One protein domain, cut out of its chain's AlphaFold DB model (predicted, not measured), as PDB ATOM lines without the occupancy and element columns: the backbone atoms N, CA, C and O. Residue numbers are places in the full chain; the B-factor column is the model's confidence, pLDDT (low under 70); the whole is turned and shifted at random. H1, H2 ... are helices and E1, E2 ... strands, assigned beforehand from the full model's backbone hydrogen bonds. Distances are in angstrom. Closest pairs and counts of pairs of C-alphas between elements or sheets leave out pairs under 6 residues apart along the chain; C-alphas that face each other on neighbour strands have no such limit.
ATOM      1  N   LYS A 459     129.652 138.005 138.193       44.88
ATOM      2  CA  LYS A 459     129.712 136.608 138.652       44.88
ATOM      3  C   LYS A 459     130.671 135.693 137.877       44.88
ATOM      4  O   LYS A 459     130.785 134.524 138.226       44.88
ATOM      5  N   HIS A 460     131.378 136.176 136.853       52.28
ATOM      6  CA  HIS A 460     132.344 135.322 136.164       52.28
ATOM      7  C   HIS A 460     133.648 135.219 136.986       52.28
ATOM      8  O   HIS A 460     134.210 136.269 137.302       52.28
ATOM      9  N   PRO A 461     134.202 134.021 137.280       58.41
ATOM     10  CA  PRO A 461     135.363 133.865 138.168       58.41
ATOM     11  C   PRO A 461     136.617 134.672 137.807       58.41
ATOM     12  O   PRO A 461     137.435 134.957 138.678       58.41
ATOM     13  N   LEU A 462     136.782 135.047 136.531       58.94
ATOM     14  CA  LEU A 462     137.904 135.879 136.070       58.94
ATOM     15  C   LEU A 462     137.540 137.367 135.853       58.94
ATOM     16  O   LEU A 462     138.351 138.117 135.309       58.94
ATOM     17  N   HIS A 463     136.337 137.809 136.234       61.50
ATOM     18  CA  HIS A 463     135.955 139.222 136.174       61.50
ATOM     19  C   HIS A 463     136.529 139.993 137.378       61.50
ATOM     20  O   HIS A 463     136.382 139.517 138.501       61.50
ATOM     21  N   PRO A 464     137.106 141.204 137.211       68.50
ATOM     22  CA  PRO A 464     137.747 141.947 138.305       68.50
ATOM     23  C   PRO A 464     136.866 142.397 139.477       68.50
ATOM     24  O   PRO A 464     137.379 143.075 140.368       68.50
ATOM     25  N   ASP A 465     135.567 142.108 139.434       63.03
ATOM     26  CA  ASP A 465     134.584 142.430 140.475       63.03
ATOM     27  C   ASP A 465     133.961 141.161 141.102       63.03
ATOM     28  O   ASP A 465     133.038 141.260 141.906       63.03
ATOM     29  N   HIS A 466     134.461 139.966 140.752       62.09
ATOM     30  CA  HIS A 466     134.030 138.702 141.352       62.09
ATOM     31  C   HIS A 466     134.780 138.418 142.670       62.09
ATOM     32  O   HIS A 466     136.003 138.561 142.692       62.09
ATOM     33  N   PRO A 467     134.127 137.942 143.751       69.44
ATOM     34  CA  PRO A 467     134.792 137.639 145.026       69.44
ATOM     35  C   PRO A 467     135.946 136.623 144.956       69.44
ATOM     36  O   PRO A 467     136.830 136.683 145.805       69.44
ATOM     37  N   SER A 468     135.989 135.721 143.964       65.94
ATOM     38  CA  SER A 468     137.127 134.793 143.772       65.94
ATOM     39  C   SER A 468     138.210 135.289 142.798       65.94
ATOM     40  O   SER A 468     139.160 134.560 142.505       65.94
ATOM     41  N   PHE A 469     138.105 136.522 142.289       76.12
ATOM     42  CA  PHE A 469     139.092 137.080 141.369       76.12
ATOM     43  C   PHE A 469     140.410 137.398 142.089       76.12
ATOM     44  O   PHE A 469     140.510 138.363 142.847       76.12
ATOM     45  N   ASN A 470     141.455 136.620 141.797       73.56
ATOM     46  CA  ASN A 470     142.805 136.867 142.294       73.56
ATOM     47  C   ASN A 470     143.758 137.236 141.147       73.56
ATOM     48  O   ASN A 470     143.975 136.461 140.216       73.56
ATOM     49  N   VAL A 471     144.360 138.423 141.251       74.50
ATOM     50  CA  VAL A 471     145.294 138.988 140.266       74.50
ATOM     51  C   VAL A 471     146.589 138.172 140.167       74.50
ATOM     52  O   VAL A 471     147.140 138.039 139.074       74.50
ATOM     53  N   GLU A 472     147.045 137.576 141.273       75.25
ATOM     54  CA  GLU A 472     148.286 136.788 141.320       75.25
ATOM     55  C   GLU A 472     148.198 135.499 140.491       75.25
ATOM     56  O   GLU A 472     149.212 135.033 139.974       75.25
ATOM     57  N   LYS A 473     146.988 134.966 140.253       78.38
ATOM     58  CA  LYS A 473     146.774 133.791 139.386       78.38
ATOM     59  C   LYS A 473     147.188 134.043 137.927       78.38
ATOM     60  O   LYS A 473     147.432 133.094 137.189       78.38
ATOM     61  N   PHE A 474     147.293 135.308 137.510       75.00
ATOM     62  CA  PHE A 474     147.703 135.710 136.158       75.00
ATOM     63  C   PHE A 474     149.138 136.249 136.096       75.00
ATOM     64  O   PHE A 474     149.522 136.902 135.121       75.00
ATOM     65  N   ARG A 475     149.942 136.019 137.138       78.81
ATOM     66  CA  ARG A 475     151.349 136.416 137.184       78.81
ATOM     67  C   ARG A 475     152.206 135.404 136.417       78.81
ATOM     68  O   ARG A 475     152.321 134.247 136.804       78.81
ATOM     69  N   ASN A 476     152.848 135.848 135.341       77.00
ATOM     70  CA  ASN A 476     153.815 135.037 134.602       77.00
ATOM     71  C   ASN A 476     155.157 134.972 135.358       77.00
ATOM     72  O   ASN A 476     155.487 135.878 136.125       77.00
ATOM     73  N   LEU A 477     155.991 133.975 135.030       73.12
ATOM     74  CA  LEU A 477     157.349 133.808 135.583       73.12
ATOM     75  C   LEU A 477     158.271 135.034 135.388       73.12
ATOM     76  O   LEU A 477     159.243 135.189 136.116       73.12
ATOM     77  N   TYR A 478     157.973 135.918 134.431       74.38
ATOM     78  CA  TYR A 478     158.784 137.095 134.079       74.38
ATOM     79  C   TYR A 478     158.312 138.407 134.746       74.38
ATOM     80  O   TYR A 478     158.311 139.457 134.098       74.38
ATOM     81  N   ASP A 479     157.848 138.350 136.000       70.75
ATOM     82  CA  ASP A 479     157.397 139.508 136.803       70.75
ATOM     83  C   ASP A 479     156.408 140.450 136.078       70.75
ATOM     84  O   ASP A 479     156.470 141.687 136.149       70.75
ATOM     85  N   GLY A 480     155.466 139.849 135.351       79.69
ATOM     86  CA  GLY A 480     154.430 140.562 134.614       79.69
ATOM     87  C   GLY A 480     153.118 139.791 134.573       79.69
ATOM     88  O   GLY A 480     153.108 138.565 134.544       79.69
ATOM     89  N   TYR A 481     152.012 140.523 134.551       83.88
ATOM     90  CA  TYR A 481     150.664 139.967 134.582       83.88
ATOM     91  C   TYR A 481     150.134 139.794 133.158       83.88
ATOM     92  O   TYR A 481     150.154 140.750 132.377       83.88
ATOM     93  N   SER A 482     149.686 138.593 132.800       81.88
ATOM     94  CA  SER A 482     149.103 138.290 131.490       81.88
ATOM     95  C   SER A 482     147.586 138.455 131.483       81.88
ATOM     96  O   SER A 482     146.922 138.419 132.517       81.88
ATOM     97  N   CYS A 483     147.018 138.667 130.299       81.94
ATOM     98  CA  CYS A 483     145.573 138.632 130.133       81.94
ATOM     99  C   CYS A 483     145.078 137.179 129.981       81.94
ATOM    100  O   CYS A 483     145.571 136.489 129.090       81.94
ATOM    101  N   PRO A 484     144.080 136.721 130.764       74.50
ATOM    102  CA  PRO A 484     143.517 135.373 130.631       74.50
ATOM    103  C   PRO A 484     142.636 135.170 129.390       74.50
ATOM    104  O   PRO A 484     142.258 134.041 129.084       74.50
ATOM    105  N   MET A 485     142.261 136.239 128.681       64.50
ATOM    106  CA  MET A 485     141.371 136.126 127.527       64.50
ATOM    107  C   MET A 485     142.099 135.499 126.328       64.50
ATOM    108  O   MET A 485     143.155 136.011 125.932       64.50
ATOM    109  N   PRO A 486     141.523 134.467 125.677       54.34
ATOM    110  CA  PRO A 486     142.118 133.879 124.484       54.34
ATOM    111  C   PRO A 486     142.331 134.948 123.404       54.34
ATOM    112  O   PRO A 486     141.554 135.895 123.261       54.34
ATOM    113  N   PHE A 487     143.425 134.804 122.653       54.69
ATOM    114  CA  PHE A 487     143.902 135.759 121.642       54.69
ATOM    115  C   PHE A 487     144.360 137.138 122.165       54.69
ATOM    116  O   PHE A 487     144.760 137.979 121.354       54.69
ATOM    117  N   CYS A 488     144.382 137.400 123.481       70.44
ATOM    118  CA  CYS A 488     144.999 138.613 124.022       70.44
ATOM    119  C   CYS A 488     146.436 138.382 124.507       70.44
ATOM    120  O   CYS A 488     146.675 137.834 125.574       70.44
ATOM    121  N   ILE A 489     147.408 138.898 123.753       75.00
ATOM    122  CA  ILE A 489     148.847 138.723 124.021       75.00
ATOM    123  C   ILE A 489     149.421 139.888 124.864       75.00
ATOM    124  O   ILE A 489     150.601 140.223 124.774       75.00
ATOM    125  N   LYS A 490     148.590 140.598 125.645       77.50
ATOM    126  CA  LYS A 490     149.059 141.738 126.453       77.50
ATOM    127  C   LYS A 490     149.621 141.268 127.794       77.50
ATOM    128  O   LYS A 490     148.957 140.543 128.529       77.50
ATOM    129  N   VAL A 491     150.824 141.749 128.111       82.31
ATOM    130  CA  VAL A 491     151.524 141.508 129.379       82.31
ATOM    131  C   VAL A 491     151.846 142.850 130.038       82.31
ATOM    132  O   VAL A 491     152.424 143.735 129.404       82.31
ATOM    133  N   PHE A 492     151.489 142.999 131.311       81.56
ATOM    134  CA  PHE A 492     151.680 144.211 132.107       81.56
ATOM    135  C   PHE A 492     152.815 144.000 133.109       81.56
ATOM    136  O   PHE A 492     152.656 143.276 134.089       81.56
ATOM    137  N   LYS A 493     153.975 144.615 132.856       80.75
ATOM    138  CA  LYS A 493     155.184 144.459 133.683       80.75
ATOM    139  C   LYS A 493     155.196 145.400 134.896       80.75
ATOM    140  O   LYS A 493     154.639 146.497 134.835       80.75
ATOM    141  N   GLY A 494     155.910 144.997 135.949       76.69
ATOM    142  CA  GLY A 494     156.226 145.828 137.118       76.69
ATOM    143  C   GLY A 494     155.164 145.823 138.224       76.69
ATOM    144  O   GLY A 494     154.087 145.250 138.078       76.69
ATOM    145  N   ALA A 495     155.460 146.495 139.343       67.38
ATOM    146  CA  ALA A 495     154.646 146.459 140.567       67.38
ATOM    147  C   ALA A 495     153.205 146.992 140.399       67.38
ATOM    148  O   ALA A 495     152.293 146.577 141.107       67.38
ATOM    149  N   SER A 496     152.962 147.881 139.429       71.62
ATOM    150  CA  SER A 496     151.614 148.347 139.062       71.62
ATOM    151  C   SER A 496     150.906 147.454 138.030       71.62
ATOM    152  O   SER A 496     149.784 147.765 137.624       71.62
ATOM    153  N   GLY A 497     151.542 146.368 137.578       75.25
ATOM    154  CA  GLY A 497     151.062 145.500 136.502       75.25
ATOM    155  C   GLY A 497     149.700 144.871 136.793       75.25
ATOM    156  O   GLY A 497     148.841 144.873 135.917       75.25
ATOM    157  N   GLY A 498     149.442 144.461 138.039       77.44
ATOM    158  CA  GLY A 498     148.149 143.911 138.452       77.44
ATOM    159  C   GLY A 498     146.998 144.923 138.344       77.44
ATOM    160  O   GLY A 498     145.946 144.631 137.777       77.44
ATOM    161  N   LYS A 499     147.226 146.174 138.774       80.12
ATOM    162  CA  LYS A 499     146.258 147.277 138.594       80.12
ATOM    163  C   LYS A 499     146.065 147.629 137.112       80.12
ATOM    164  O   LYS A 499     144.961 147.983 136.697       80.12
ATOM    165  N   ALA A 500     147.117 147.515 136.299       80.62
ATOM    166  CA  ALA A 500     147.031 147.707 134.855       80.62
ATOM    167  C   ALA A 500     146.250 146.579 134.152       80.62
ATOM    168  O   ALA A 500     145.476 146.884 133.244       80.62
ATOM    169  N   LEU A 501     146.375 145.326 134.610       82.25
ATOM    170  CA  LEU A 501     145.567 144.192 134.154       82.25
ATOM    171  C   LEU A 501     144.083 144.381 134.513       82.25
ATOM    172  O   LEU A 501     143.237 144.270 133.632       82.25
ATOM    173  N   ILE A 502     143.756 144.766 135.753       80.25
ATOM    174  CA  ILE A 502     142.370 145.087 136.155       80.25
ATOM    175  C   ILE A 502     141.771 146.166 135.241       80.25
ATOM    176  O   ILE A 502     140.676 145.998 134.706       80.25
ATOM    177  N   ARG A 503     142.507 147.258 134.993       77.56
ATOM    178  CA  ARG A 503     142.079 148.337 134.084       77.56
ATOM    179  C   ARG A 503     141.958 147.881 132.623       77.56
ATOM    180  O   ARG A 503     141.159 148.435 131.875       77.56
ATOM    181  N   HIS A 504     142.750 146.900 132.199       78.94
ATOM    182  CA  HIS A 504     142.680 146.310 130.863       78.94
ATOM    183  C   HIS A 504     141.433 145.435 130.688       78.94
ATOM    184  O   HIS A 504     140.762 145.580 129.662       78.94
ATOM    185  N   LEU A 505     141.113 144.612 131.693       74.12
ATOM    186  CA  LEU A 505     139.933 143.743 131.749       74.12
ATOM    187  C   LEU A 505     138.626 144.542 131.867       74.12
ATOM    188  O   LEU A 505     137.690 144.267 131.126       74.12
ATOM    189  N   ARG A 506     138.587 145.583 132.716       72.00
ATOM    190  CA  ARG A 506     137.447 146.523 132.820       72.00
ATOM    191  C   ARG A 506     137.319 147.478 131.617       72.00
ATOM    192  O   ARG A 506     136.344 148.214 131.519       72.00
ATOM    193  N   GLY A 507     138.310 147.521 130.723       63.91
ATOM    194  CA  GLY A 507     138.296 148.369 129.527       63.91
ATOM    195  C   GLY A 507     137.761 147.647 128.280       63.91
ATOM    196  O   GLY A 507     137.704 146.419 128.253       63.91
ATOM    197  N   PRO A 508     137.490 148.367 127.171       59.22
ATOM    198  CA  PRO A 508     136.991 147.801 125.903       59.22
ATOM    199  C   PRO A 508     138.037 146.953 125.144       59.22
ATOM    200  O   PRO A 508     137.972 146.764 123.931       59.22
ATOM    201  N   SER A 509     139.042 146.427 125.844       54.09
ATOM    202  CA  SER A 509     140.151 145.666 125.277       54.09
ATOM    203  C   SER A 509     139.703 144.356 124.629       54.09
ATOM    204  O   SER A 509     140.278 143.952 123.618       54.09
ATOM    205  N   HIS A 510     138.670 143.731 125.198       57.22
ATOM    206  CA  HIS A 510     138.038 142.499 124.709       57.22
ATOM    207  C   HIS A 510     136.665 142.763 124.080       57.22
ATOM    208  O   HIS A 510     136.200 141.964 123.276       57.22
ATOM    209  N   GLY A 511     136.074 143.934 124.345       51.91
ATOM    210  CA  GLY A 511     134.846 144.435 123.718       51.91
ATOM    211  C   GLY A 511     135.046 145.020 122.315       51.91
ATOM    212  O   GLY A 511     134.321 145.924 121.923       51.91
TER     213      GLY A 511
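This is residues 459 to 511 of the 606 residues of an uncharacterized protein of Purpureocillium lilacinum (UniProt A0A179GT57). Little regular structure is found here: a small two-stranded hairpin, E1 and E2, has helix H2 packed on it, and loops make most of the rest. Residues 459 to 470, with no named element, reach one end of the longest axis. The 53 printed residues run H1, E1, E2, H2; the sheet E1 - E2 is antiparallel, the class mixed, with 19 residues in named elements. It is compact, radius of gyration of the C-alphas 10.4 A, spanning 29 by 22 by 17 A.

Look first at the hairpin of E1, residues 480 to 482, and E2, residues 491 to 493, antiparallel at 161 degrees, with N 481 and O 492 2.9 A apart, within hydrogen-bond range. For H2, residues 497 to 505, the closest C-alphas to E1 are those of Gly 497 and Tyr 481, 5.9 A; every O i to N i+4 pair in H2 is within hydrogen-bond range. H1, residues 471 to 474, too short for such a pair, only just touches H2, with 3 pairs of C-alphas within 8 A, the closest those of Val 471 and Gly 498, 6.0 A.

Find C-alpha 471 at (145.294, 138.988, 140.266), where H1 begins; H2 runs 12.2 A to C-alpha 505 at (139.933, 143.743, 131.749).

The printed part has no cut and no long link. Mean pLDDT of the printed part is 70.9; residues 459 to 468 are among those under 70.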